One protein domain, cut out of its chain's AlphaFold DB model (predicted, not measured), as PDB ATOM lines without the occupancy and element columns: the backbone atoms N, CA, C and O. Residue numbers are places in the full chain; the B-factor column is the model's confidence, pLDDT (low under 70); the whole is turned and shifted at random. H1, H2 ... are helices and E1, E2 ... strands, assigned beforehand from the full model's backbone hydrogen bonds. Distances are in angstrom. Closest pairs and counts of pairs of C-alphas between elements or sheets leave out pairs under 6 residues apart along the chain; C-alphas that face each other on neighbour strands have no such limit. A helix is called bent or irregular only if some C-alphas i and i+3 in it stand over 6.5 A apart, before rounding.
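Overview. This is residues 155 to 161, 177 to 256, 288 to 352 and 365 to 414 of the 414 residues of an uncharacterized protein of Stachybotrys chlorohalonata (strain IBT 40285) (UniProt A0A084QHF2). Picture one twisted wall of five strands, with helix H5 packed over one face, above E5. From the wall's E1 edge the long helix H3 runs off to a small cluster at one end of the domain, where H1 and H4 also sit; at the opposite end, beyond E4 and E5, lie little H6 and a loop whose residues 387 to 394 stick out. The 202 printed residues hold six named helices and five named strands, in the order H1 E1 H2 H3 H4 E2 E3 H5 E4 H6 E5, and the class is mixed, helices and strands. The sheet is mixed, in the order E1 E2 E3 E5 E4, with E1, E2 and E3 parallel and E5 antiparallel to both E3 and E4. The whole is only just loose, close to compact, with a radius of gyration of the C-alphas of 20.0 A, and only just elongated, spanning 68 by 45 by 25 A.

Along the chain. Start at C-alpha 155, at (190.204, 185.876, 245.955), and pass the first cut to H1, residues 182 to 186, with C-alpha 182 at (185.895, 169.871, 235.933). E1 follows as residues 190 to 196, 20.0 A long, and runs directly into H2, residues 197 to 201. H3 takes residues 205 to 226 over 31.8 A, and H4 residues 229 to 240 over 14.7 A; H4 is irregular, with C-alphas 230 and 233 7.4 A apart. E2, residues 244 to 252, is 23.1 A long. After the second cut, residues 288 to 312 hold no named element. E3 is residues 313 to 326, 32.6 A long, and bends by 95 degrees at residue 316. Then come H5, residues 330 to 341, 16.3 A long, and, past the third cut, E4, residues 365 to 379, 37.6 A long, which bends by 62 degrees at residue 370. H6 is residues 383 to 386, and E5, residues 398 to 410, runs 38.0 A to C-alpha 410 at (213.775, 168.741, 250.164).

Arrangement. Begin at the edge strand E1, parallel to E2 at 21 degrees, where N 193 and O 248 are 2.8 A apart. E2 and E3 are parallel at 13 degrees, with N 249 and O 320 2.8 A apart. E3 and E5 are antiparallel at 157 degrees; look at N 323 and O 403, 2.8 A apart. E5 and the other edge strand, E4, are antiparallel at 164 degrees, with N 402 and O 375 2.8 A apart. H5 is on the sheet at a height of 8.7 A, over E5 and along the strands, at 10 degrees to E5 on the local plane; the closest C-alphas of H5 and E5 are those of Val 337 and Val 405, 7.2 A apart. E1, H2, H3, H4 and E2 form a strand-helix-strand unit, two parallel neighbour strands with helices between. H2 only grazes the sheet with residues 197 to 200, and H3 only grazes it with residues 205 to 213. H3 touches H1 with residues 216 to 223 alone, the closest C-alphas being those of Ala 182 and Cys 219, 4.6 A apart. H4 and H1 only just touch, with 3 pairs of C-alphas within 8 A, through residues 239 to 240 of H4 alone; the closest are Met 186 and Leu 239, 5.9 A. H6 is not on the sheet. Every O i to N i+4 pair is within hydrogen-bond range in H1, H2, H3 and H5; in H4 6 of 8 are, and H6 is too short for such a pair.

Size, cuts and confidence. The two C-alphas farthest apart are those of Glu 230 and Lys 392, 68.8 A. Three cuts leave gaps between C-alphas: 16.2 A from 161 to 177, 12.6 A from 256 to 288, and 16.0 A from 352 to 365. Of the links printed whole, H6 to E5 is long and the others are tight. The mean pLDDT of the printed part is 77.8; look for values under 70 at, among others, residues 156 to 161, 300 to 311 and 381 to 397.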
ATOM      1  N   GLN A 155     190.334 184.912 244.880       71.25
ATOM      2  CA  GLN A 155     190.204 185.876 245.955       71.25
ATOM      3  C   GLN A 155     189.152 185.396 246.931       71.25
ATOM      4  O   GLN A 155     188.002 185.213 246.532       71.25
ATOM      5  N   ASP A 156     189.530 185.194 248.198       62.84
ATOM      6  CA  ASP A 156     188.502 184.969 249.203       62.84
ATOM      7  C   ASP A 156     187.733 186.270 249.451       62.84
ATOM      8  O   ASP A 156     188.274 187.269 249.937       62.84
ATOM      9  N   ALA A 157     186.465 186.267 249.055       50.75
ATOM     10  CA  ALA A 157     185.612 187.439 249.004       50.75
ATOM     11  C   ALA A 157     184.786 187.656 250.281       50.75
ATOM     12  O   ALA A 157     183.916 188.526 250.254       50.75
ATOM     13  N   GLN A 158     185.061 186.953 251.394       49.69
ATOM     14  CA  GLN A 158     184.256 187.022 252.633       49.69
ATOM     15  C   GLN A 158     183.953 188.441 253.160       49.69
ATOM     16  O   GLN A 158     183.047 188.604 253.970       49.69
ATOM     17  N   ARG A 159     184.656 189.483 252.698       42.22
ATOM     18  CA  ARG A 159     184.459 190.865 253.155       42.22
ATOM     19  C   ARG A 159     184.198 191.912 252.067       42.22
ATOM     20  O   ARG A 159     184.192 193.098 252.384       42.22
ATOM     21  N   MET A 160     184.014 191.536 250.796       41.00
ATOM     22  CA  MET A 160     183.787 192.545 249.740       41.00
ATOM     23  C   MET A 160     182.377 193.158 249.741       41.00
ATOM     24  O   MET A 160     182.171 194.164 249.067       41.00
ATOM     25  N   GLU A 161     181.437 192.644 250.537       42.16
ATOM     26  CA  GLU A 161     180.107 193.244 250.717       42.16
ATOM     27  C   GLU A 161     180.018 194.074 252.012       42.16
ATOM     28  O   GLU A 161     179.152 193.861 252.855       42.16
ATOM     29  N   CYS A 177     184.595 179.077 245.094       52.12
ATOM     30  CA  CYS A 177     183.931 179.049 243.799       52.12
ATOM     31  C   CYS A 177     184.964 178.909 242.682       52.12
ATOM     32  O   CYS A 177     185.556 179.898 242.251       52.12
ATOM     33  N   PHE A 178     185.168 177.693 242.177       55.22
ATOM     34  CA  PHE A 178     185.793 177.528 240.869       55.22
ATOM     35  C   PHE A 178     184.704 177.724 239.815       55.22
ATOM     36  O   PHE A 178     183.794 176.911 239.697       55.22
ATOM     37  N   TYR A 179     184.803 178.782 239.011       67.81
ATOM     38  CA  TYR A 179     183.977 178.902 237.803       67.81
ATOM     39  C   TYR A 179     184.442 177.950 236.687       67.81
ATOM     40  O   TYR A 179     183.819 177.861 235.636       67.81
ATOM     41  N   LEU A 180     185.547 177.243 236.911       77.44
ATOM     42  CA  LEU A 180     186.171 176.334 235.966       77.44
ATOM     43  C   LEU A 180     185.345 175.056 235.779       77.44
ATOM     44  O   LEU A 180     184.768 174.515 236.721       77.44
ATOM     45  N   ARG A 181     185.342 174.525 234.553       83.69
ATOM     46  CA  ARG A 181     184.843 173.169 234.285       83.69
ATOM     47  C   ARG A 181     185.716 172.133 234.993       83.69
ATOM     48  O   ARG A 181     186.903 172.369 235.204       83.69
ATOM     49  N   ALA A 182     185.163 170.950 235.263       86.94
ATOM     50  CA  ALA A 182     185.895 169.871 235.933       86.94
ATOM     51  C   ALA A 182     187.237 169.544 235.246       86.94
ATOM     52  O   ALA A 182     188.265 169.476 235.912       86.94
ATOM     53  N   TRP A 183     187.259 169.451 233.912       89.62
ATOM     54  CA  TRP A 183     188.501 169.221 233.165       89.62
ATOM     55  C   TRP A 183     189.485 170.400 233.245       89.62
ATOM     56  O   TRP A 183     190.689 170.179 233.283       89.62
ATOM     57  N   GLN A 184     189.005 171.647 233.327       88.50
ATOM     58  CA  GLN A 184     189.881 172.810 233.512       88.50
ATOM     59  C   GLN A 184     190.521 172.793 234.905       88.50
ATOM     60  O   GLN A 184     191.690 173.133 235.037       88.50
ATOM     61  N   VAL A 185     189.796 172.346 235.939       88.94
ATOM     62  CA  VAL A 185     190.359 172.168 237.290       88.94
ATOM     63  C   VAL A 185     191.507 171.148 237.289       88.94
ATOM     64  O   VAL A 185     192.486 171.323 238.015       88.94
ATOM     65  N   MET A 186     191.433 170.117 236.441       90.56
ATOM     66  CA  MET A 186     192.522 169.139 236.267       90.56
ATOM     67  C   MET A 186     193.775 169.751 235.664       90.56
ATOM     68  O   MET A 186     194.872 169.460 236.128       90.56
ATOM     69  N   LEU A 187     193.617 170.691 234.737       92.94
ATOM     70  CA  LEU A 187     194.735 171.355 234.072       92.94
ATOM     71  C   LEU A 187     195.437 172.436 234.914       92.94
ATOM     72  O   LEU A 187     196.429 173.003 234.458       92.94
ATOM     73  N   ILE A 188     194.957 172.749 236.124       91.69
ATOM     74  CA  ILE A 188     195.581 173.784 236.963       91.69
ATOM     75  C   ILE A 188     196.978 173.330 237.404       91.69
ATOM     76  O   ILE A 188     197.113 172.406 238.217       91.69
ATOM     77  N   ARG A 189     197.997 174.055 236.921       94.19
ATOM     78  CA  ARG A 189     199.410 173.925 237.324       94.19
ATOM     79  C   ARG A 189     199.858 174.997 238.309       94.19
ATOM     80  O   ARG A 189     200.722 174.727 239.138       94.19
ATOM     81  N   SER A 190     199.288 176.194 238.233       92.81
ATOM     82  CA  SER A 190     199.665 177.323 239.079       92.81
ATOM     83  C   SER A 190     198.417 177.978 239.654       92.81
ATOM     84  O   SER A 190     197.457 178.244 238.929       92.81
ATOM     85  N   LEU A 191     198.427 178.200 240.962       90.38
ATOM     86  CA  LEU A 191     197.299 178.723 241.717       90.38
ATOM     87  C   LEU A 191     197.784 179.818 242.659       90.38
ATOM     88  O   LEU A 191     198.776 179.630 243.360       90.38
ATOM     89  N   ASP A 192     197.092 180.948 242.666       87.75
ATOM     90  CA  ASP A 192     197.392 182.100 243.507       87.75
ATOM     91  C   ASP A 192     196.152 182.495 244.308       87.75
ATOM     92  O   ASP A 192     195.094 182.798 243.753       87.75
ATOM     93  N   VAL A 193     196.275 182.425 245.626       85.31
ATOM     94  CA  VAL A 193     195.182 182.559 246.578       85.31
ATOM     95  C   VAL A 193     195.390 183.817 247.392       85.31
ATOM     96  O   VAL A 193     196.323 183.932 248.184       85.31
ATOM     97  N   TYR A 194     194.465 184.746 247.243       80.44
ATOM     98  CA  TYR A 194     194.396 185.944 248.051       80.44
ATOM     99  C   TYR A 194     193.609 185.696 249.308       80.44
ATOM    100  O   TYR A 194     192.411 185.400 249.263       80.44
ATOM    101  N   LEU A 195     194.277 185.938 250.420       77.94
ATOM    102  CA  LEU A 195     193.681 185.861 251.732       77.94
ATOM    103  C   LEU A 195     193.825 187.217 252.423       77.94
ATOM    104  O   LEU A 195     194.806 187.947 252.247       77.94
ATOM    105  N   THR A 196     192.814 187.571 253.210       75.69
ATOM    106  CA  THR A 196     192.901 188.745 254.084       75.69
ATOM    107  C   THR A 196     193.735 188.412 255.323       75.69
ATOM    108  O   THR A 196     193.886 187.244 255.670       75.69
ATOM    109  N   GLN A 197     194.273 189.423 256.012       75.00
ATOM    110  CA  GLN A 197     195.066 189.228 257.236       75.00
ATOM    111  C   GLN A 197     194.367 188.314 258.264       75.00
ATOM    112  O   GLN A 197     194.959 187.344 258.724       75.00
ATOM    113  N   GLU A 198     193.090 188.583 258.545       74.25
ATOM    114  CA  GLU A 198     192.245 187.837 259.494       74.25
ATOM    115  C   GLU A 198     192.216 186.328 259.205       74.25
ATOM    116  O   GLU A 198     192.106 185.496 260.101       74.25
ATOM    117  N   MET A 199     192.351 185.951 257.938       77.50
ATOM    118  CA  MET A 199     192.347 184.554 257.527       77.50
ATOM    119  C   MET A 199     193.654 183.828 257.825       77.50
ATOM    120  O   MET A 199     193.637 182.642 258.153       77.50
ATOM    121  N   TYR A 200     194.784 184.530 257.724       76.94
ATOM    122  CA  TYR A 200     196.068 183.974 258.142       76.94
ATOM    123  C   TYR A 200     196.116 183.786 259.652       76.94
ATOM    124  O   TYR A 200     196.593 182.757 260.121       76.94
ATOM    125  N   GLU A 201     195.569 184.743 260.403       76.06
ATOM    126  CA  GLU A 201     195.459 184.662 261.865       76.06
ATOM    127  C   GLU A 201     194.593 183.472 262.302       76.06
ATOM    128  O   GLU A 201     194.858 182.848 263.324       76.06
ATOM    129  N   ARG A 202     193.598 183.102 261.485       79.12
ATOM    130  CA  ARG A 202     192.749 181.916 261.681       79.12
ATOM    131  C   ARG A 202     193.361 180.603 261.193       79.12
ATOM    132  O   ARG A 202     192.678 179.588 261.249       79.12
ATOM    133  N   ASN A 203     194.602 180.607 260.705       80.31
ATOM    134  CA  ASN A 203     195.254 179.422 260.147       80.31
ATOM    135  C   ASN A 203     194.411 178.743 259.041       80.31
ATOM    136  O   ASN A 203     194.200 177.536 259.064       80.31
ATOM    137  N   ILE A 204     193.893 179.509 258.068       81.69
ATOM    138  CA  ILE A 204     193.018 178.953 257.012       81.69
ATOM    139  C   ILE A 204     193.769 178.139 255.940       81.69
ATOM    140  O   ILE A 204     193.147 177.436 255.147       81.69
ATOM    141  N   ILE A 205     195.096 178.280 255.836       83.75
ATOM    142  CA  ILE A 205     195.888 177.676 254.748       83.75
ATOM    143  C   ILE A 205     195.680 176.146 254.676       83.75
ATOM    144  O   ILE A 205     195.373 175.664 253.582       83.75
ATOM    145  N   PRO A 206     195.778 175.389 255.792       82.69
ATOM    146  CA  PRO A 206     195.438 173.967 255.835       82.69
ATOM    147  C   PRO A 206     194.058 173.638 255.250       82.69
ATOM    148  O   PRO A 206     193.950 172.792 254.359       82.69
ATOM    149  N   ASP A 207     193.015 174.343 255.691       79.75
ATOM    150  CA  ASP A 207     191.642 174.141 255.215       79.75
ATOM    151  C   ASP A 207     191.527 174.391 253.712       79.75
ATOM    152  O   ASP A 207     190.832 173.668 252.994       79.75
ATOM    153  N   TRP A 208     192.215 175.419 253.218       83.06
ATOM    154  CA  TRP A 208     192.203 175.782 251.810       83.06
ATOM    155  C   TRP A 208     192.855 174.695 250.946       83.06
ATOM    156  O   TRP A 208     192.288 174.286 249.930       83.06
ATOM    157  N   ILE A 209     194.002 174.168 251.383       83.62
ATOM    158  CA  ILE A 209     194.694 173.042 250.738       83.62
ATOM    159  C   ILE A 209     193.799 171.796 250.720       83.62
ATOM    160  O   ILE A 209     193.605 171.193 249.662       83.62
ATOM    161  N   GLY A 210     193.195 171.437 251.858       79.50
ATOM    162  CA  GLY A 210     192.301 170.281 251.957       79.50
ATOM    163  C   GLY A 210     191.118 170.372 250.988       79.50
ATOM    164  O   GLY A 210     190.799 169.407 250.291       79.50
ATOM    165  N   ARG A 211     190.516 171.558 250.867       78.75
ATOM    166  CA  ARG A 211     189.403 171.820 249.943       78.75
ATOM    167  C   ARG A 211     189.826 171.822 248.478       78.75
ATOM    168  O   ARG A 211     189.063 171.357 247.636       78.75
ATOM    169  N   LEU A 212     191.024 172.313 248.152       83.12
ATOM    170  CA  LEU A 212     191.575 172.193 246.800       83.12
ATOM    171  C   LEU A 212     191.729 170.719 246.410       83.12
ATOM    172  O   LEU A 212     191.341 170.331 245.308       83.12
ATOM    173  N   ASN A 213     192.264 169.897 247.315       82.81
ATOM    174  CA  ASN A 213     192.424 168.462 247.089       82.81
ATOM    175  C   ASN A 213     191.065 167.778 246.888       82.81
ATOM    176  O   ASN A 213     190.892 167.006 245.945       82.81
ATOM    177  N   GLU A 214     190.076 168.108 247.722       79.75
ATOM    178  CA  GLU A 214     188.705 167.622 247.569       79.75
ATOM    179  C   GLU A 214     188.100 168.037 246.218       79.75
ATOM    180  O   GLU A 214     187.542 167.202 245.503       79.75
ATOM    181  N   ALA A 215     188.248 169.307 245.836       81.06
ATOM    182  CA  ALA A 215     187.795 169.829 244.553       81.06
ATOM    183  C   ALA A 215     188.430 169.070 243.382       81.06
ATOM    184  O   ALA A 215     187.711 168.609 242.493       81.06
ATOM    185  N   LYS A 216     189.758 168.878 243.392       85.00
ATOM    186  CA  LYS A 216     190.439 168.121 242.335       85.00
ATOM    187  C   LYS A 216     189.971 166.659 242.303       85.00
ATOM    188  O   LYS A 216     189.667 166.149 241.229       85.00
ATOM    189  N   SER A 217     189.828 166.002 243.454       82.69
ATOM    190  CA  SER A 217     189.328 164.620 243.542       82.69
ATOM    191  C   SER A 217     187.917 164.475 242.954       82.69
ATOM    192  O   SER A 217     187.674 163.615 242.104       82.69
ATOM    193  N   ARG A 218     186.996 165.376 243.321       82.62
ATOM    194  CA  ARG A 218     185.632 165.408 242.773       82.62
ATOM    195  C   ARG A 218     185.633 165.658 241.264       82.62
ATOM    196  O   ARG A 218     184.958 164.940 240.532       82.62
ATOM    197  N   CYS A 219     186.405 166.636 240.785       86.06
ATOM    198  CA  CYS A 219     186.511 166.931 239.356       86.06
ATOM    199  C   CYS A 219     187.099 165.761 238.560       86.06
ATOM    200  O   CYS A 219     186.596 165.470 237.478       86.06
ATOM    201  N   ARG A 220     188.102 165.058 239.102       87.69
ATOM    202  CA  ARG A 220     188.648 163.834 238.502       87.69
ATOM    203  C   ARG A 220     187.557 162.788 238.317       87.69
ATOM    204  O   ARG A 220     187.386 162.297 237.206       87.69
ATOM    205  N   LYS A 221     186.795 162.494 239.376       86.00
ATOM    206  CA  LYS A 221     185.679 161.545 239.308       86.00
ATOM    207  C   LYS A 221     184.661 161.957 238.245       86.00
ATOM    208  O   LYS A 221     184.326 161.152 237.395       86.00
ATOM    209  N   MET A 222     184.247 163.225 238.220       87.00
ATOM    210  CA  MET A 222     183.307 163.724 237.205       87.00
ATOM    211  C   MET A 222     183.828 163.566 235.770       87.00
ATOM    212  O   MET A 222     183.048 163.285 234.868       87.00
ATOM    213  N   VAL A 223     185.126 163.782 235.540       89.25
ATOM    214  CA  VAL A 223     185.737 163.608 234.214       89.25
ATOM    215  C   VAL A 223     185.776 162.128 233.827       89.25
ATOM    216  O   VAL A 223     185.429 161.803 232.696       89.25
ATOM    217  N   LEU A 224     186.145 161.242 234.757       89.62
ATOM    218  CA  LEU A 224     186.169 159.793 234.536       89.62
ATOM    219  C   LEU A 224     184.770 159.206 234.322       89.62
ATOM    220  O   LEU A 224     184.589 158.397 233.424       89.62
ATOM    221  N   ASP A 225     183.770 159.652 235.081       88.81
ATOM    222  CA  ASP A 225     182.388 159.168 234.955       88.81
ATOM    223  C   ASP A 225     181.755 159.545 233.601       88.81
ATOM    224  O   ASP A 225     180.760 158.953 233.189       88.81
ATOM    225  N   ALA A 226     182.305 160.547 232.907       89.62
ATOM    226  CA  ALA A 226     181.774 161.033 231.637       89.62
ATOM    227  C   ALA A 226     182.600 160.650 230.409       89.62
ATOM    228  O   ALA A 226     182.113 160.813 229.287       89.62
ATOM    229  N   VAL A 227     183.845 160.199 230.589       92.44
ATOM    230  CA  VAL A 227     184.697 159.798 229.468       92.44
ATOM    231  C   VAL A 227     184.248 158.439 228.930       92.44
ATOM    232  O   VAL A 227     183.888 157.541 229.682       92.44
ATOM    233  N   THR A 228     184.266 158.277 227.609       92.50
ATOM    234  CA  THR A 228     184.086 156.966 226.978       92.50
ATOM    235  C   THR A 228     185.353 156.121 227.141       92.50
ATOM    236  O   THR A 228     186.450 156.672 227.210       92.50
ATOM    237  N   GLU A 229     185.234 154.791 227.130       91.94
ATOM    238  CA  GLU A 229     186.404 153.896 227.232       91.94
ATOM    239  C   GLU A 229     187.452 154.164 226.136       91.94
ATOM    240  O   GLU A 229     188.646 154.178 226.413       91.94
ATOM    241  N   GLU A 230     187.019 154.503 224.917       92.00
ATOM    242  CA  GLU A 230     187.911 154.889 223.809       92.00
ATOM    243  C   GLU A 230     188.785 156.116 224.132       92.00
ATOM    244  O   GLU A 230     189.939 156.200 223.720       92.00
ATOM    245  N   ASN A 231     188.249 157.074 224.890       92.69
ATOM    246  CA  ASN A 231     188.938 158.318 225.227       92.69
ATOM    247  C   ASN A 231     189.676 158.254 226.570       92.69
ATOM    248  O   ASN A 231     190.352 159.217 226.944       92.69
ATOM    249  N   ARG A 232     189.543 157.149 227.310       92.62
ATOM    250  CA  ARG A 232     190.015 157.032 228.689       92.62
ATOM    251  C   ARG A 232     191.523 157.205 228.805       92.62
ATOM    252  O   ARG A 232     191.970 158.045 229.579       92.62
ATOM    253  N   GLU A 233     192.289 156.503 227.972       92.56
ATOM    254  CA  GLU A 233     193.754 156.603 227.951       92.56
ATOM    255  C   GLU A 233     194.215 158.041 227.661       92.56
ATOM    256  O   GLU A 233     195.098 158.579 228.330       92.56
ATOM    257  N   PHE A 234     193.587 158.708 226.686       92.12
ATOM    258  CA  PHE A 234     193.915 160.095 226.366       92.12
ATOM    259  C   PHE A 234     193.617 161.032 227.542       92.12
ATOM    260  O   PHE A 234     194.428 161.911 227.836       92.12
ATOM    261  N   VAL A 235     192.472 160.859 228.208       92.00
ATOM    262  CA  VAL A 235     192.079 161.660 229.373       92.00
ATOM    263  C   VAL A 235     193.027 161.427 230.544       92.00
ATOM    264  O   VAL A 235     193.478 162.394 231.155       92.00
ATOM    265  N   GLU A 236     193.385 160.182 230.833       90.06
ATOM    266  CA  GLU A 236     194.346 159.859 231.886       90.06
ATOM    267  C   GLU A 236     195.699 160.533 231.609       90.06
ATOM    268  O   GLU A 236     196.186 161.300 232.443       90.06
ATOM    269  N   ASN A 237     196.225 160.386 230.391       89.00
ATOM    270  CA  ASN A 237     197.528 160.926 230.005       89.00
ATOM    271  C   ASN A 237     197.567 162.456 229.858       89.00
ATOM    272  O   ASN A 237     198.577 163.074 230.191       89.00
ATOM    273  N   SER A 238     196.490 163.077 229.368       89.44
ATOM    274  CA  SER A 238     196.496 164.494 228.956       89.44
ATOM    275  C   SER A 238     195.776 165.436 229.922       89.44
ATOM    276  O   SER A 238     196.039 166.637 229.908       89.44
ATOM    277  N   LEU A 239     194.844 164.927 230.736       90.12
ATOM    278  CA  LEU A 239     194.089 165.720 231.712       90.12
ATOM    279  C   LEU A 239     194.459 165.349 233.137       90.12
ATOM    280  O   LEU A 239     194.800 166.224 233.929       90.12
ATOM    281  N   LEU A 240     194.335 164.066 233.476       88.31
ATOM    282  CA  LEU A 240     194.384 163.644 234.871       88.31
ATOM    283  C   LEU A 240     195.808 163.658 235.410       88.31
ATOM    284  O   LEU A 240     195.987 164.049 236.553       88.31
ATOM    285  N   ASN A 241     196.807 163.366 234.571       87.31
ATOM    286  CA  ASN A 241     198.225 163.394 234.931       87.31
ATOM    287  C   ASN A 241     198.810 164.803 235.160       87.31
ATOM    288  O   ASN A 241     199.996 164.939 235.469       87.31
ATOM    289  N   VAL A 242     198.012 165.870 235.038       90.88
ATOM    290  CA  VAL A 242     198.491 167.241 235.245       90.88
ATOM    291  C   VAL A 242     198.594 167.578 236.734       90.88
ATOM    292  O   VAL A 242     197.615 167.662 237.480       90.88
ATOM    293  N   GLN A 243     199.830 167.826 237.157       92.19
ATOM    294  CA  GLN A 243     200.190 168.074 238.548       92.19
ATOM    295  C   GLN A 243     200.264 169.569 238.857       92.19
ATOM    296  O   GLN A 243     200.728 170.374 238.046       92.19
ATOM    297  N   LEU A 244     199.852 169.938 240.069       92.81
ATOM    298  CA  LEU A 244     200.025 171.284 240.596       92.81
ATOM    299  C   LEU A 244     201.513 171.531 240.867       92.81
ATOM    300  O   LEU A 244     202.165 170.773 241.583       92.81
ATOM    301  N   GLN A 245     202.042 172.599 240.290       94.81
ATOM    302  CA  GLN A 245     203.450 172.979 240.381       94.81
ATOM    303  C   GLN A 245     203.674 174.130 241.340       94.81
ATOM    304  O   GLN A 245     204.698 174.179 242.008       94.81
ATOM    305  N   THR A 246     202.734 175.065 241.413       94.94
ATOM    306  CA  THR A 246     202.881 176.233 242.275       94.94
ATOM    307  C   THR A 246     201.576 176.526 242.982       94.94
ATOM    308  O   THR A 246     200.540 176.695 242.340       94.94
ATOM    309  N   LEU A 247     201.650 176.623 244.305       94.06
ATOM    310  CA  LEU A 247     200.588 177.153 245.143       94.06
ATOM    311  C   LEU A 247     201.111 178.401 245.844       94.06
ATOM    312  O   LEU A 247     202.034 178.332 246.652       94.06
ATOM    313  N   THR A 248     200.531 179.541 245.505       92.94
ATOM    314  CA  THR A 248     200.890 180.835 246.070       92.94
ATOM    315  C   THR A 248     199.776 181.293 246.991       92.94
ATOM    316  O   THR A 248     198.617 181.316 246.594       92.94
ATOM    317  N   PHE A 249     200.123 181.670 248.213       90.56
ATOM    318  CA  PHE A 249     199.241 182.394 249.112       90.56
ATOM    319  C   PHE A 249     199.738 183.824 249.226       90.56
ATOM    320  O   PHE A 249     200.904 184.058 249.540       90.56
ATOM    321  N   ARG A 250     198.854 184.786 248.998       86.88
ATOM    322  CA  ARG A 250     199.174 186.204 249.063       86.88
ATOM    323  C   ARG A 250     198.470 186.863 250.237       86.88
ATOM    324  O   ARG A 250     197.249 187.043 250.238       86.88
ATOM    325  N   ALA A 251     199.279 187.256 251.211       83.88
ATOM    326  CA  ALA A 251     198.866 187.990 252.386       83.88
ATOM    327  C   ALA A 251     198.877 189.474 252.073       83.88
ATOM    328  O   ALA A 251     199.922 190.124 252.103       83.88
ATOM    329  N   ASN A 252     197.698 190.007 251.762       73.50
ATOM    330  CA  ASN A 252     197.556 191.433 251.543       73.50
ATOM    331  C   ASN A 252     197.044 192.122 252.808       73.50
ATOM    332  O   ASN A 252     195.889 191.955 253.217       73.50
ATOM    333  N   ARG A 253     197.898 192.953 253.406       68.44
ATOM    334  CA  ARG A 253     197.532 193.789 254.545       68.44
ATOM    335  C   ARG A 253     196.907 195.102 254.072       68.44
ATOM    336  O   ARG A 253     197.490 196.170 254.194       68.44
ATOM    337  N   LEU A 254     195.680 195.019 253.560       52.69
ATOM    338  CA  LEU A 254     194.880 196.187 253.147       52.69
ATOM    339  C   LEU A 254     194.326 197.005 254.321       52.69
ATOM    340  O   LEU A 254     193.762 198.074 254.116       52.69
ATOM    341  N   GLY A 255     194.461 196.500 255.546       47.09
ATOM    342  CA  GLY A 255     194.060 197.181 256.769       47.09
ATOM    343  C   GLY A 255     195.250 197.833 257.451       47.09
ATOM    344  O   GLY A 255     195.694 197.366 258.495       47.09
ATOM    345  N   TRP A 256     195.766 198.921 256.891       41.28
ATOM    346  CA  TRP A 256     196.425 199.891 257.749       41.28
ATOM    347  C   TRP A 256     195.321 200.734 258.363       41.28
ATOM    348  O   TRP A 256     194.758 201.619 257.725       41.28
ATOM    349  N   ALA A 288     202.275 192.334 266.687       55.31
ATOM    350  CA  ALA A 288     202.718 192.051 265.337       55.31
ATOM    351  C   ALA A 288     201.913 190.863 264.806       55.31
ATOM    352  O   ALA A 288     201.613 189.927 265.546       55.31
ATOM    353  N   LEU A 289     201.538 190.929 263.527       62.94
ATOM    354  CA  LEU A 289     200.843 189.843 262.847       62.94
ATOM    355  C   LEU A 289     201.598 188.536 263.122       62.94
ATOM    356  O   LEU A 289     202.765 188.418 262.768       62.94
ATOM    357  N   HIS A 290     200.940 187.583 263.773       70.44
ATOM    358  CA  HIS A 290     201.508 186.270 264.020       70.44
ATOM    359  C   HIS A 290     200.950 185.320 262.968       70.44
ATOM    360  O   HIS A 290     199.797 184.893 263.048       70.44
ATOM    361  N   LEU A 291     201.762 184.987 261.968       74.88
ATOM    362  CA  LEU A 291     201.386 183.967 261.000       74.88
ATOM    363  C   LEU A 291     201.562 182.593 261.650       74.88
ATOM    364  O   LEU A 291     202.657 182.216 262.070       74.88
ATOM    365  N   VAL A 292     200.469 181.843 261.746       75.44
ATOM    366  CA  VAL A 292     200.502 180.470 262.251       75.44
ATOM    367  C   VAL A 292     201.085 179.572 261.162       75.44
ATOM    368  O   VAL A 292     200.645 179.626 260.013       75.44
ATOM    369  N   CYS A 293     202.093 178.769 261.517       73.25
ATOM    370  CA  CYS A 293     202.614 177.748 260.617       73.25
ATOM    371  C   CYS A 293     201.476 176.764 260.286       73.25
ATOM    372  O   CYS A 293     200.837 176.271 261.216       73.25
ATOM    373  N   PRO A 294     201.219 176.465 259.003       67.19
ATOM    374  CA  PRO A 294     200.275 175.431 258.593       67.19
ATOM    375  C   PRO A 294     200.741 174.049 259.086       67.19
ATOM    376  O   PRO A 294     201.424 173.328 258.364       67.19
ATOM    377  N   ASP A 295     200.412 173.680 260.324       63.91
ATOM    378  CA  ASP A 295     200.771 172.382 260.898       63.91
ATOM    379  C   ASP A 295     199.539 171.611 261.406       63.91
ATOM    380  O   ASP A 295     198.762 172.162 262.193       63.91
ATOM    381  N   PRO A 296     199.355 170.342 261.000       57.19
ATOM    382  CA  PRO A 296     199.820 169.744 259.749       57.19
ATOM    383  C   PRO A 296     198.874 170.168 258.622       57.19
ATOM    384  O   PRO A 296     197.663 169.957 258.704       57.19
ATOM    385  N   ALA A 297     199.397 170.760 257.545       57.12
ATOM    386  CA  ALA A 297     198.584 170.965 256.349       57.12
ATOM    387  C   ALA A 297     198.025 169.596 255.896       57.12
ATOM    388  O   ALA A 297     198.813 168.676 255.659       57.12
ATOM    389  N   PRO A 298     196.694 169.416 255.780       65.12
ATOM    390  CA  PRO A 298     196.089 168.187 255.304       65.12
ATOM    391  C   PRO A 298     196.308 168.110 253.793       65.12
ATOM    392  O   PRO A 298     195.408 168.329 252.979       65.12
ATOM    393  N   TRP A 299     197.536 167.777 253.396       71.50
ATOM    394  CA  TRP A 299     197.832 167.340 252.035       71.50
ATOM    395  C   TRP A 299     196.969 166.132 251.653       71.50
ATOM    396  O   TRP A 299     196.679 165.915 250.479       71.50
ATOM    397  N   HIS A 300     196.490 165.410 252.667       63.59
ATOM    398  CA  HIS A 300     195.437 164.417 252.583       63.59
ATOM    399  C   HIS A 300     194.162 164.981 253.212       63.59
ATOM    400  O   HIS A 300     194.120 165.252 254.410       63.59
ATOM    401  N   HIS A 301     193.105 165.147 252.418       56.53
ATOM    402  CA  HIS A 301     191.777 165.362 252.986       56.53
ATOM    403  C   HIS A 301     191.248 164.004 253.488       56.53
ATOM    404  O   HIS A 301     191.296 163.045 252.718       56.53
ATOM    405  N   PRO A 302     190.718 163.886 254.720       52.19
ATOM    406  CA  PRO A 302     190.277 162.601 255.285       52.19
ATOM    407  C   PRO A 302     189.121 161.951 254.508       52.19
ATOM    408  O   PRO A 302     188.932 160.745 254.576       52.19
ATOM    409  N   ASN A 303     188.372 162.746 253.735       52.28
ATOM    410  CA  ASN A 303     187.330 162.256 252.821       52.28
ATOM    411  C   ASN A 303     187.762 162.266 251.346       52.28
ATOM    412  O   ASN A 303     186.912 162.099 250.469       52.28
ATOM    413  N   ALA A 304     189.037 162.545 251.035       54.69
ATOM    414  CA  ALA A 304     189.522 162.303 249.680       54.69
ATOM    415  C   ALA A 304     189.318 160.815 249.410       54.69
ATOM    416  O   ALA A 304     189.722 159.985 250.220       54.69
ATOM    417  N   ILE A 305     188.632 160.490 248.314       51.34
ATOM    418  CA  ILE A 305     188.361 159.105 247.938       51.34
ATOM    419  C   ILE A 305     189.715 158.387 247.932       51.34
ATOM    420  O   ILE A 305     190.585 158.739 247.133       51.34
ATOM    421  N   HIS A 306     189.908 157.462 248.880       47.34
ATOM    422  CA  HIS A 306     191.129 156.681 249.092       47.34
ATOM    423  C   HIS A 306     191.315 155.651 247.972       47.34
ATOM    424  O   HIS A 306     191.515 154.470 248.224       47.34
ATOM    425  N   ASP A 307     191.246 156.094 246.721       51.41
ATOM    426  CA  ASP A 307     191.424 155.238 245.549       51.41
ATOM    427  C   ASP A 307     192.901 154.871 245.320       51.41
ATOM    428  O   ASP A 307     193.248 154.258 244.319       51.41
ATOM    429  N   GLY A 308     193.787 155.255 246.250       49.28
ATOM    430  CA  GLY A 308     195.229 155.109 246.114       49.28
ATOM    431  C   GLY A 308     195.812 156.039 245.042       49.28
ATOM    432  O   GLY A 308     195.229 156.302 243.996       49.28
ATOM    433  N   SER A 309     197.001 156.568 245.318       56.19
ATOM    434  CA  SER A 309     197.980 156.960 244.296       56.19
ATOM    435  C   SER A 309     197.521 157.875 243.146       56.19
ATOM    436  O   SER A 309     197.684 157.526 241.977       56.19
ATOM    437  N   PHE A 310     197.049 159.092 243.425       61.88
ATOM    438  CA  PHE A 310     197.265 160.153 242.440       61.88
ATOM    439  C   PHE A 310     198.021 161.325 243.062       61.88
ATOM    440  O   PHE A 310     197.486 162.009 243.940       61.88
ATOM    441  N   PRO A 311     199.264 161.576 242.633       68.44
ATOM    442  CA  PRO A 311     200.020 162.699 243.147       68.44
ATOM    443  C   PRO A 311     199.489 163.997 242.551       68.44
ATOM    444  O   PRO A 311     199.745 164.335 241.398       68.44
ATOM    445  N   PHE A 312     198.741 164.761 243.342       81.81
ATOM    446  CA  PHE A 312     198.246 166.068 242.903       81.81
ATOM    447  C   PHE A 312     199.355 167.105 242.738       81.81
ATOM    448  O   PHE A 312     199.152 168.100 242.043       81.81
ATOM    449  N   TYR A 313     200.499 166.877 243.374       88.94
ATOM    450  CA  TYR A 313     201.604 167.815 243.475       88.94
ATOM    451  C   TYR A 313     202.787 167.310 242.661       88.94
ATOM    452  O   TYR A 313     203.153 166.136 242.718       88.94
ATOM    453  N   SER A 314     203.381 168.208 241.880       89.94
ATOM    454  CA  SER A 314     204.516 167.854 241.038       89.94
ATOM    455  C   SER A 314     205.765 167.597 241.866       89.94
ATOM    456  O   SER A 314     205.912 168.185 242.932       89.94
ATOM    457  N   LYS A 315     206.721 166.817 241.349       87.00
ATOM    458  CA  LYS A 315     208.031 166.629 242.002       87.00
ATOM    459  C   LYS A 315     208.705 167.960 242.370       87.00
ATOM    460  O   LYS A 315     209.285 168.092 243.440       87.00
ATOM    461  N   ASN A 316     208.573 168.961 241.500       90.25
ATOM    462  CA  ASN A 316     209.122 170.302 241.698       90.25
ATOM    463  C   ASN A 316     208.081 171.262 242.293       90.25
ATOM    464  O   ASN A 316     208.056 172.435 241.931       90.25
ATOM    465  N   PHE A 317     207.170 170.761 243.135       92.50
ATOM    466  CA  PHE A 317     206.124 171.584 243.726       92.50
ATOM    467  C   PHE A 317     206.716 172.696 244.592       92.50
ATOM    468  O   PHE A 317     207.585 172.476 245.439       92.50
ATOM    469  N   GLU A 318     206.197 173.900 244.382       94.19
ATOM    470  CA  GLU A 318     206.582 175.107 245.085       94.19
ATOM    471  C   GLU A 318     205.398 175.664 245.862       94.19
ATOM    472  O   GLU A 318     204.341 175.962 245.299       94.19
ATOM    473  N   PHE A 319     205.620 175.891 247.149       93.81
ATOM    474  CA  PHE A 319     204.716 176.671 247.975       93.81
ATOM    475  C   PHE A 319     205.306 178.071 248.136       93.81
ATOM    476  O   PHE A 319     206.457 178.230 248.547       93.81
ATOM    477  N   ARG A 320     204.545 179.102 247.777       95.06
ATOM    478  CA  ARG A 320     204.983 180.498 247.852       95.06
ATOM    479  C   ARG A 320     204.086 181.261 248.807       95.06
ATOM    480  O   ARG A 320     202.865 181.196 248.701       95.06
ATOM    481  N   LEU A 321     204.695 182.030 249.698       92.69
ATOM    482  CA  LEU A 321     203.998 183.010 250.511       92.69
ATOM    483  C   LEU A 321     204.437 184.399 250.068       92.69
ATOM    484  O   LEU A 321     205.610 184.755 250.185       92.69
ATOM    485  N   ILE A 322     203.491 185.172 249.550       91.25
ATOM    486  CA  ILE A 322     203.708 186.558 249.164       91.25
ATOM    487  C   ILE A 322     203.133 187.442 250.256       91.25
ATOM    488  O   ILE A 322     201.923 187.515 250.446       91.25
ATOM    489  N   LEU A 323     204.015 188.110 250.980       88.81
ATOM    490  CA  LEU A 323     203.661 189.102 251.976       88.81
ATOM    491  C   LEU A 323     203.636 190.457 251.281       88.81
ATOM    492  O   LEU A 323     204.595 190.820 250.603       88.81
ATOM    493  N   GLN A 324     202.543 191.193 251.427       84.69
ATOM    494  CA  GLN A 324     202.376 192.492 250.792       84.69
ATOM    495  C   GLN A 324     201.891 193.515 251.813       84.69
ATOM    496  O   GLN A 324     200.920 193.292 252.545       84.69
ATOM    497  N   THR A 325     202.557 194.666 251.833       80.31
ATOM    498  CA  THR A 325     202.193 195.798 252.678       80.31
ATOM    499  C   THR A 325     202.156 197.092 251.868       80.31
ATOM    500  O   THR A 325     202.835 197.226 250.850       80.31
ATOM    501  N   GLN A 326     201.319 198.035 252.293       73.19
ATOM    502  CA  GLN A 326     201.167 199.348 251.665       73.19
ATOM    503  C   GLN A 326     201.691 200.419 252.624       73.19
ATOM    504  O   GLN A 326     201.233 200.492 253.757       73.19
ATOM    505  N   GLY A 327     202.620 201.262 252.178       69.56
ATOM    506  CA  GLY A 327     203.240 202.312 252.992       69.56
ATOM    507  C   GLY A 327     204.582 201.915 253.619       69.56
ATOM    508  O   GLY A 327     205.069 200.798 253.472       69.56
ATOM    509  N   SER A 328     205.209 202.859 254.327       60.47
ATOM    510  CA  SER A 328     206.584 202.751 254.835       60.47
ATOM    511  C   SER A 328     206.694 201.958 256.149       60.47
ATOM    512  O   SER A 328     207.051 202.515 257.190       60.47
ATOM    513  N   ARG A 329     206.386 200.656 256.133       71.19
ATOM    514  CA  ARG A 329     206.714 199.744 257.253       71.19
ATOM    515  C   ARG A 329     207.472 198.482 256.789       71.19
ATOM    516  O   ARG A 329     206.998 197.376 257.065       71.19
ATOM    517  N   PRO A 330     208.662 198.627 256.166       72.75
ATOM    518  CA  PRO A 330     209.540 197.495 255.853       72.75
ATOM    519  C   PRO A 330     209.810 196.591 257.063       72.75
ATOM    520  O   PRO A 330     209.761 195.370 256.970       72.75
ATOM    521  N   SER A 331     209.984 197.180 258.250       79.12
ATOM    522  CA  SER A 331     210.290 196.424 259.472       79.12
ATOM    523  C   SER A 331     209.225 195.388 259.845       79.12
ATOM    524  O   SER A 331     209.552 194.353 260.421       79.12
ATOM    525  N   GLN A 332     207.954 195.627 259.505       80.38
ATOM    526  CA  GLN A 332     206.874 194.682 259.796       80.38
ATOM    527  C   GLN A 332     206.880 193.498 258.835       80.38
ATOM    528  O   GLN A 332     206.695 192.362 259.268       80.38
ATOM    529  N   ILE A 333     207.089 193.753 257.540       85.25
ATOM    530  CA  ILE A 333     207.159 192.674 256.555       85.25
ATOM    531  C   ILE A 333     208.423 191.836 256.763       85.25
ATOM    532  O   ILE A 333     208.353 190.617 256.674       85.25
ATOM    533  N   ASP A 334     209.538 192.461 257.140       87.12
ATOM    534  CA  ASP A 334     210.785 191.754 257.426       87.12
ATOM    535  C   ASP A 334     210.653 190.882 258.693       87.12
ATOM    536  O   ASP A 334     211.081 189.732 258.689       87.12
ATOM    537  N   CYS A 335     209.961 191.352 259.742       86.38
ATOM    538  CA  CYS A 335     209.649 190.535 260.925       86.38
ATOM    539  C   CYS A 335     208.808 189.291 260.577       86.38
ATOM    540  O   CYS A 335     209.106 188.187 261.034       86.38
ATOM    541  N   LEU A 336     207.801 189.448 259.711       86.88
ATOM    542  CA  LEU A 336     206.999 188.330 259.205       86.88
ATOM    543  C   LEU A 336     207.821 187.356 258.363       86.88
ATOM    544  O   LEU A 336     207.644 186.146 258.473       86.88
ATOM    545  N   VAL A 337     208.727 187.870 257.535       91.06
ATOM    546  CA  VAL A 337     209.660 187.041 256.770       91.06
ATOM    547  C   VAL A 337     210.519 186.200 257.716       91.06
ATOM    548  O   VAL A 337     210.643 185.001 257.483       91.06
ATOM    549  N   GLU A 338     211.059 186.773 258.795       90.88
ATOM    550  CA  GLU A 338     211.819 186.007 259.796       90.88
ATOM    551  C   GLU A 338     210.966 184.939 260.493       90.88
ATOM    552  O   GLU A 338     211.435 183.822 260.705       90.88
ATOM    553  N   GLN A 339     209.696 185.225 260.787       88.81
ATOM    554  CA  GLN A 339     208.778 184.216 261.321       88.81
ATOM    555  C   GLN A 339     208.578 183.056 260.331       88.81
ATOM    556  O   GLN A 339     208.692 181.889 260.705       88.81
ATOM    557  N   VAL A 340     208.312 183.377 259.064       89.75
ATOM    558  CA  VAL A 340     208.015 182.407 258.001       89.75
ATOM    559  C   VAL A 340     209.245 181.574 257.638       89.75
ATOM    560  O   VAL A 340     209.112 180.386 257.366       89.75
ATOM    561  N   LYS A 341     210.456 182.137 257.681       91.75
ATOM    562  CA  LYS A 341     211.707 181.388 257.450       91.75
ATOM    563  C   LYS A 341     211.884 180.202 258.400       91.75
ATOM    564  O   LYS A 341     212.525 179.224 258.025       91.75
ATOM    565  N   ASN A 342     211.314 180.289 259.601       88.94
ATOM    566  CA  ASN A 342     211.362 179.232 260.609       88.94
ATOM    567  C   ASN A 342     210.245 178.187 260.448       88.94
ATOM    568  O   ASN A 342     210.170 177.248 261.240       88.94
ATOM    569  N   TRP A 343     209.362 178.331 259.454       88.88
ATOM    570  CA  TRP A 343     208.330 177.336 259.184       88.88
ATOM    571  C   TRP A 343     208.937 176.044 258.645       88.88
ATOM    572  O   TRP A 343     209.770 176.048 257.739       88.88
ATOM    573  N   SER A 344     208.441 174.930 259.171       82.19
ATOM    574  CA  SER A 344     208.692 173.594 258.652       82.19
ATOM    575  C   SER A 344     207.354 173.014 258.230       82.19
ATOM    576  O   SER A 344     206.534 172.666 259.075       82.19
ATOM    577  N   LEU A 345     207.124 172.932 256.925       85.62
ATOM    578  CA  LEU A 345     205.884 172.385 256.390       85.62
ATOM    579  C   LEU A 345     206.100 170.907 256.079       85.62
ATOM    580  O   LEU A 345     207.124 170.537 255.499       85.62
ATOM    581  N   ALA A 346     205.123 170.060 256.396       85.00
ATOM    582  CA  ALA A 346     205.080 168.725 255.808       85.00
ATOM    583  C   ALA A 346     205.099 168.854 254.275       85.00
ATOM    584  O   ALA A 346     204.468 169.762 253.733       85.00
ATOM    585  N   ALA A 347     205.820 167.989 253.566       84.31
ATOM    586  CA  ALA A 347     205.720 167.931 252.113       84.31
ATOM    587  C   ALA A 347     204.415 167.236 251.700       84.31
ATOM    588  O   ALA A 347     204.000 166.281 252.364       84.31
ATOM    589  N   PRO A 348     203.772 167.679 250.604       83.56
ATOM    590  CA  PRO A 348     202.681 166.917 250.021       83.56
ATOM    591  C   PRO A 348     203.160 165.546 249.527       83.56
ATOM    592  O   PRO A 348     204.345 165.391 249.218       83.56
ATOM    593  N   PRO A 349     202.249 164.569 249.366       79.12
ATOM    594  CA  PRO A 349     202.546 163.348 248.632       79.12
ATOM    595  C   PRO A 349     202.897 163.725 247.186       79.12
ATOM    596  O   PRO A 349     202.045 164.164 246.407       79.12
ATOM    597  N   LEU A 350     204.182 163.623 246.857       79.81
ATOM    598  CA  LEU A 350     204.698 163.942 245.533       79.81
ATOM    599  C   LEU A 350     204.498 162.767 244.581       79.81
ATOM    600  O   LEU A 350     204.313 161.622 244.992       79.81
ATOM    601  N   ALA A 351     204.559 163.060 243.289       70.56
ATOM    602  CA  ALA A 351     204.511 162.027 242.271       70.56
ATOM    603  C   ALA A 351     205.706 161.081 242.334       70.56
ATOM    604  O   ALA A 351     206.835 161.579 242.385       70.56
ATOM    605  N   PRO A 352     205.481 159.748 242.293       65.88
ATOM    606  CA  PRO A 352     206.578 158.804 242.166       65.88
ATOM    607  C   PRO A 352     207.308 159.054 240.840       65.88
ATOM    608  O   PRO A 352     206.689 159.430 239.842       65.88
ATOM    609  N   LEU A 365     209.967 167.141 254.021       88.00
ATOM    610  CA  LEU A 365     209.648 168.475 254.527       88.00
ATOM    611  C   LEU A 365     209.780 169.464 253.372       88.00
ATOM    612  O   LEU A 365     210.721 169.368 252.575       88.00
ATOM    613  N   MET A 366     208.854 170.418 253.277       88.94
ATOM    614  CA  MET A 366     209.126 171.617 252.498       88.94
ATOM    615  C   MET A 366     209.925 172.573 253.365       88.94
ATOM    616  O   MET A 366     209.519 172.921 254.475       88.94
ATOM    617  N   VAL A 367     211.059 173.008 252.835       90.19
ATOM    618  CA  VAL A 367     211.952 173.948 253.503       90.19
ATOM    619  C   VAL A 367     212.034 175.222 252.688       90.19
ATOM    620  O   VAL A 367     211.916 175.205 251.459       90.19
ATOM    621  N   TRP A 368     212.246 176.333 253.379       93.12
ATOM    622  CA  TRP A 368     212.570 177.595 252.737       93.12
ATOM    623  C   TRP A 368     213.817 177.442 251.845       93.12
ATOM    624  O   TRP A 368     214.813 176.839 252.245       93.12
ATOM    625  N   ASP A 369     213.772 177.995 250.632       92.50
ATOM    626  CA  ASP A 369     214.836 177.864 249.626       92.50
ATOM    627  C   ASP A 369     216.069 178.762 249.873       92.50
ATOM    628  O   ASP A 369     216.981 178.824 249.044       92.50
ATOM    629  N   GLY A 370     216.103 179.469 251.005       92.75
ATOM    630  CA  GLY A 370     217.191 180.370 251.382       92.75
ATOM    631  C   GLY A 370     217.117 181.753 250.730       92.75
ATOM    632  O   GLY A 370     218.006 182.575 250.954       92.75
ATOM    633  N   ARG A 371     216.082 182.048 249.929       93.88
ATOM    634  CA  ARG A 371     215.944 183.327 249.219       93.88
ATOM    635  C   ARG A 371     214.659 184.053 249.599       93.88
ATOM    636  O   ARG A 371     213.620 183.456 249.861       93.88
ATOM    637  N   VAL A 372     214.739 185.379 249.615       94.62
ATOM    638  CA  VAL A 372     213.579 186.265 249.739       94.62
ATOM    639  C   VAL A 372     213.626 187.207 248.551       94.62
ATOM    640  O   VAL A 372     214.595 187.950 248.388       94.62
ATOM    641  N   ARG A 373     212.602 187.163 247.698       94.00
ATOM    642  CA  ARG A 373     212.475 188.128 246.602       94.00
ATOM    643  C   ARG A 373     211.762 189.356 247.143       94.00
ATOM    644  O   ARG A 373     210.647 189.239 247.645       94.00
ATOM    645  N   ALA A 374     212.419 190.504 247.060       91.00
ATOM    646  CA  ALA A 374     211.857 191.786 247.448       91.00
ATOM    647  C   ALA A 374     211.491 192.580 246.196       91.00
ATOM    648  O   ALA A 374     212.327 192.756 245.312       91.00
ATOM    649  N   GLU A 375     210.257 193.066 246.141       88.88
ATOM    650  CA  GLU A 375     209.801 193.959 245.080       88.88
ATOM    651  C   GLU A 375     209.177 195.197 245.699       88.88
ATOM    652  O   GLU A 375     208.479 195.117 246.712       88.88
ATOM    653  N   ASN A 376     209.453 196.346 245.094       86.75
ATOM    654  CA  ASN A 376     208.929 197.622 245.542       86.75
ATOM    655  C   ASN A 376     208.274 198.303 244.353       86.75
ATOM    656  O   ASN A 376     208.910 198.519 243.321       86.75
ATOM    657  N   TRP A 377     207.013 198.658 244.526       81.94
ATOM    658  CA  TRP A 377     206.210 199.298 243.502       81.94
ATOM    659  C   TRP A 377     205.801 200.676 243.989       81.94
ATOM    660  O   TRP A 377     205.507 200.879 245.169       81.94
ATOM    661  N   VAL A 378     205.774 201.630 243.068       81.38
ATOM    662  CA  VAL A 378     205.254 202.969 243.317       81.38
ATOM    663  C   VAL A 378     204.004 203.098 242.470       81.38
ATOM    664  O   VAL A 378     204.089 203.232 241.252       81.38
ATOM    665  N   LEU A 379     202.844 202.983 243.111       73.75
ATOM    666  CA  LEU A 379     201.562 203.095 242.435       73.75
ATOM    667  C   LEU A 379     201.090 204.555 242.435       73.75
ATOM    668  O   LEU A 379     201.256 205.254 243.446       73.75
ATOM    669  N   PRO A 380     200.481 205.023 241.330       70.62
ATOM    670  CA  PRO A 380     199.821 206.319 241.317       70.62
ATOM    671  C   PRO A 380     198.710 206.352 242.372       70.62
ATOM    672  O   PRO A 380     198.075 205.336 242.664       70.62
ATOM    673  N   VAL A 381     198.485 207.528 242.962       68.00
ATOM    674  CA  VAL A 381     197.387 207.747 243.912       68.00
ATOM    675  C   VAL A 381     196.075 207.556 243.160       68.00
ATOM    676  O   VAL A 381     195.784 208.376 242.286       68.00
ATOM    677  N   PRO A 382     195.279 206.519 243.477       63.88
ATOM    678  CA  PRO A 382     194.073 206.248 242.719       63.88
ATOM    679  C   PRO A 382     193.111 207.440 242.847       63.88
ATOM    680  O   PRO A 382     192.906 207.942 243.954       63.88
ATOM    681  N   GLU A 383     192.505 207.910 241.748       61.78
ATOM    682  CA  GLU A 383     191.613 209.092 241.750       61.78
ATOM    683  C   GLU A 383     190.506 209.023 242.822       61.78
ATOM    684  O   GLU A 383     190.023 210.043 243.319       61.78
ATOM    685  N   SER A 384     190.066 207.815 243.186       55.91
ATOM    686  CA  SER A 384     189.054 207.608 244.228       55.91
ATOM    687  C   SER A 384     189.530 208.025 245.624       55.91
ATOM    688  O   SER A 384     188.700 208.422 246.444       55.91
ATOM    689  N   TYR A 385     190.838 207.988 245.884       57.38
ATOM    690  CA  TYR A 385     191.450 208.496 247.112       57.38
ATOM    691  C   TYR A 385     191.659 210.007 247.076       57.38
ATOM    692  O   TYR A 385     191.553 210.638 248.119       57.38
ATOM    693  N   GLN A 386     191.881 210.595 245.897       61.78
ATOM    694  CA  GLN A 386     192.002 212.052 245.748       61.78
ATOM    695  C   GLN A 386     190.677 212.773 246.045       61.78
ATOM    696  O   GLN A 386     190.672 213.875 246.580       61.78
ATOM    697  N   ASN A 387     189.544 212.139 245.720       58.12
ATOM    698  CA  ASN A 387     188.210 212.727 245.893       58.12
ATOM    699  C   ASN A 387     187.608 212.533 247.292       58.12
ATOM    700  O   ASN A 387     186.620 213.180 247.633       58.12
ATOM    701  N   ARG A 388     188.158 211.629 248.110       55.94
ATOM    702  CA  ARG A 388     187.810 211.567 249.530       55.94
ATOM    703  C   ARG A 388     188.740 212.550 250.231       55.94
ATOM    704  O   ARG A 388     189.937 212.304 250.250       55.94
ATOM    705  N   GLU A 389     188.211 213.599 250.863       53.31
ATOM    706  CA  GLU A 389     188.957 214.585 251.684       53.31
ATOM    707  C   GLU A 389     189.775 213.982 252.862       53.31
ATOM    708  O   GLU A 389     190.210 214.688 253.769       53.31
ATOM    709  N   LEU A 390     189.975 212.663 252.881       49.12
ATOM    710  CA  LEU A 390     190.773 211.899 253.831       49.12
ATOM    711  C   LEU A 390     192.286 212.099 253.645       49.12
ATOM    712  O   LEU A 390     193.031 211.851 254.586       49.12
ATOM    713  N   LEU A 391     192.747 212.567 252.482       49.72
ATOM    714  CA  LEU A 391     194.150 212.927 252.245       49.72
ATOM    715  C   LEU A 391     194.284 214.456 252.203       49.72
ATOM    716  O   LEU A 391     194.360 215.060 251.141       49.72
ATOM    717  N   LYS A 392     194.262 215.099 253.380       51.06
ATOM    718  CA  LYS A 392     194.539 216.547 253.522       51.06
ATOM    719  C   LYS A 392     196.033 216.886 253.427       51.06
ATOM    720  O   LYS A 392     196.396 218.057 253.392       51.06
ATOM    721  N   THR A 393     196.896 215.876 253.420       52.88
ATOM    722  CA  THR A 393     198.344 215.985 253.229       52.88
ATOM    723  C   THR A 393     198.705 215.579 251.802       52.88
ATOM    724  O   THR A 393     197.950 214.851 251.159       52.88
ATOM    725  N   GLU A 394     199.813 216.119 251.282       46.19
ATOM    726  CA  GLU A 394     200.239 215.944 249.889       46.19
ATOM    727  C   GLU A 394     200.088 214.488 249.411       46.19
ATOM    728  O   GLU A 394     200.426 213.567 250.159       46.19
ATOM    729  N   PRO A 395     199.595 214.258 248.179       55.44
ATOM    730  CA  PRO A 395     199.384 212.923 247.636       55.44
ATOM    731  C   PRO A 395     200.732 212.224 247.448       55.44
ATOM    732  O   PRO A 395     201.354 212.278 246.388       55.44
ATOM    733  N   HIS A 396     201.218 211.570 248.499       60.72
ATOM    734  CA  HIS A 396     202.388 210.724 248.400       60.72
ATOM    735  C   HIS A 396     202.023 209.475 247.596       60.72
ATOM    736  O   HIS A 396     200.984 208.857 247.850       60.72
ATOM    737  N   PRO A 397     202.850 209.093 246.611       67.12
ATOM    738  CA  PRO A 397     202.583 207.904 245.824       67.12
ATOM    739  C   PRO A 397     202.550 206.670 246.735       67.12
ATOM    740  O   PRO A 397     203.350 206.545 247.669       67.12
ATOM    741  N   PHE A 398     201.622 205.749 246.463       71.69
ATOM    742  CA  PHE A 398     201.456 204.547 247.273       71.69
ATOM    743  C   PHE A 398     202.632 203.611 247.022       71.69
ATOM    744  O   PHE A 398     202.738 202.989 245.965       71.69
ATOM    745  N   ARG A 399     203.523 203.498 248.007       78.94
ATOM    746  CA  ARG A 399     204.568 202.476 247.988       78.94
ATOM    747  C   ARG A 399     203.965 201.145 248.401       78.94
ATOM    748  O   ARG A 399     203.384 201.041 249.479       78.94
ATOM    749  N   VAL A 400     204.103 200.144 247.548       81.69
ATOM    750  CA  VAL A 400     203.780 198.759 247.874       81.69
ATOM    751  C   VAL A 400     205.084 198.004 248.001       81.69
ATOM    752  O   VAL A 400     205.884 197.984 247.068       81.69
ATOM    753  N   GLU A 401     205.278 197.382 249.154       85.50
ATOM    754  CA  GLU A 401     206.417 196.511 249.399       85.50
ATOM    755  C   GLU A 401     205.934 195.068 249.435       85.50
ATOM    756  O   GLU A 401     204.978 194.722 250.137       85.50
ATOM    757  N   GLU A 402     206.612 194.229 248.664       89.25
ATOM    758  CA  GLU A 402     206.338 192.810 248.554       89.25
ATOM    759  C   GLU A 402     207.573 192.009 248.981       89.25
ATOM    760  O   GLU A 402     208.719 192.359 248.666       89.25
ATOM    761  N   ARG A 403     207.339 190.924 249.719       92.19
ATOM    762  CA  ARG A 403     208.333 189.890 250.016       92.19
ATOM    763  C   ARG A 403     207.743 188.542 249.645       92.19
ATOM    764  O   ARG A 403     206.732 188.129 250.205       92.19
ATOM    765  N   THR A 404     208.390 187.844 248.723       94.31
ATOM    766  CA  THR A 404     208.048 186.460 248.396       94.31
ATOM    767  C   THR A 404     209.010 185.524 249.110       94.31
ATOM    768  O   THR A 404     210.223 185.586 248.882       94.31
ATOM    769  N   VAL A 405     208.459 184.641 249.939       94.44
ATOM    770  CA  VAL A 405     209.167 183.519 250.560       94.44
ATOM    771  C   VAL A 405     208.753 182.236 249.846       94.44
ATOM    772  O   VAL A 405     207.563 181.986 249.642       94.44
ATOM    773  N   ARG A 406     209.733 181.431 249.433       95.25
ATOM    774  CA  ARG A 406     209.519 180.208 248.654       95.25
ATOM    775  C   ARG A 406     209.953 178.984 249.447       95.25
ATOM    776  O   ARG A 406     211.055 178.946 249.985       95.25
ATOM    777  N   PHE A 407     209.086 177.982 249.467       93.00
ATOM    778  CA  PHE A 407     209.327 176.676 250.056       93.00
ATOM    779  C   PHE A 407     209.348 175.627 248.953       93.00
ATOM    780  O   PHE A 407     208.483 175.609 248.072       93.00
ATOM    781  N   VAL A 408     210.338 174.744 249.017       92.00
ATOM    782  CA  VAL A 408     210.533 173.644 248.072       92.00
ATOM    783  C   VAL A 408     210.651 172.339 248.841       92.00
ATOM    784  O   VAL A 408     211.159 172.316 249.965       92.00
ATOM    785  N   ALA A 409     210.172 171.247 248.252       87.81
ATOM    786  CA  ALA A 409     210.379 169.928 248.828       87.81
ATOM    787  C   ALA A 409     211.881 169.608 248.856       87.81
ATOM    788  O   ALA A 409     212.558 169.694 247.830       87.81
ATOM    789  N   LYS A 410     212.408 169.248 250.030       83.38
ATOM    790  CA  LYS A 410     213.775 168.741 250.164       83.38
ATOM    791  C   LYS A 410     213.717 167.224 250.266       83.38
ATOM    792  O   LYS A 410     213.086 166.692 251.181       83.38
ATOM    793  N   GLU A 411     214.376 166.534 249.338       73.25
ATOM    794  CA  GLU A 411     214.617 165.098 249.478       73.25
ATOM    795  C   GLU A 411     215.418 164.882 250.771       73.25
ATOM    796  O   GLU A 411     216.395 165.595 251.032       73.25
ATOM    797  N   ARG A 412     214.975 163.952 251.629       68.00
ATOM    798  CA  ARG A 412     215.766 163.574 252.805       68.00
ATOM    799  C   ARG A 412     217.089 163.030 252.276       68.00
ATOM    800  O   ARG A 412     217.094 162.018 251.585       68.00
ATOM    801  N   SER A 413     218.189 163.716 252.575       57.91
ATOM    802  CA  SER A 413     219.522 163.146 252.408       57.91
ATOM    803  C   SER A 413     219.592 161.933 253.330       57.91
ATOM    804  O   SER A 413     219.600 162.117 254.550       57.91
ATOM    805  N   VAL A 414     219.503 160.739 252.741       49.84
ATOM    806  CA  VAL A 414     219.624 159.448 253.432       49.84
ATOM    807  C   VAL A 414     221.014 159.309 254.031       49.84
ATOM    808  O   VAL A 414     221.985 159.692 253.335       49.84
TER     809      VAL A 414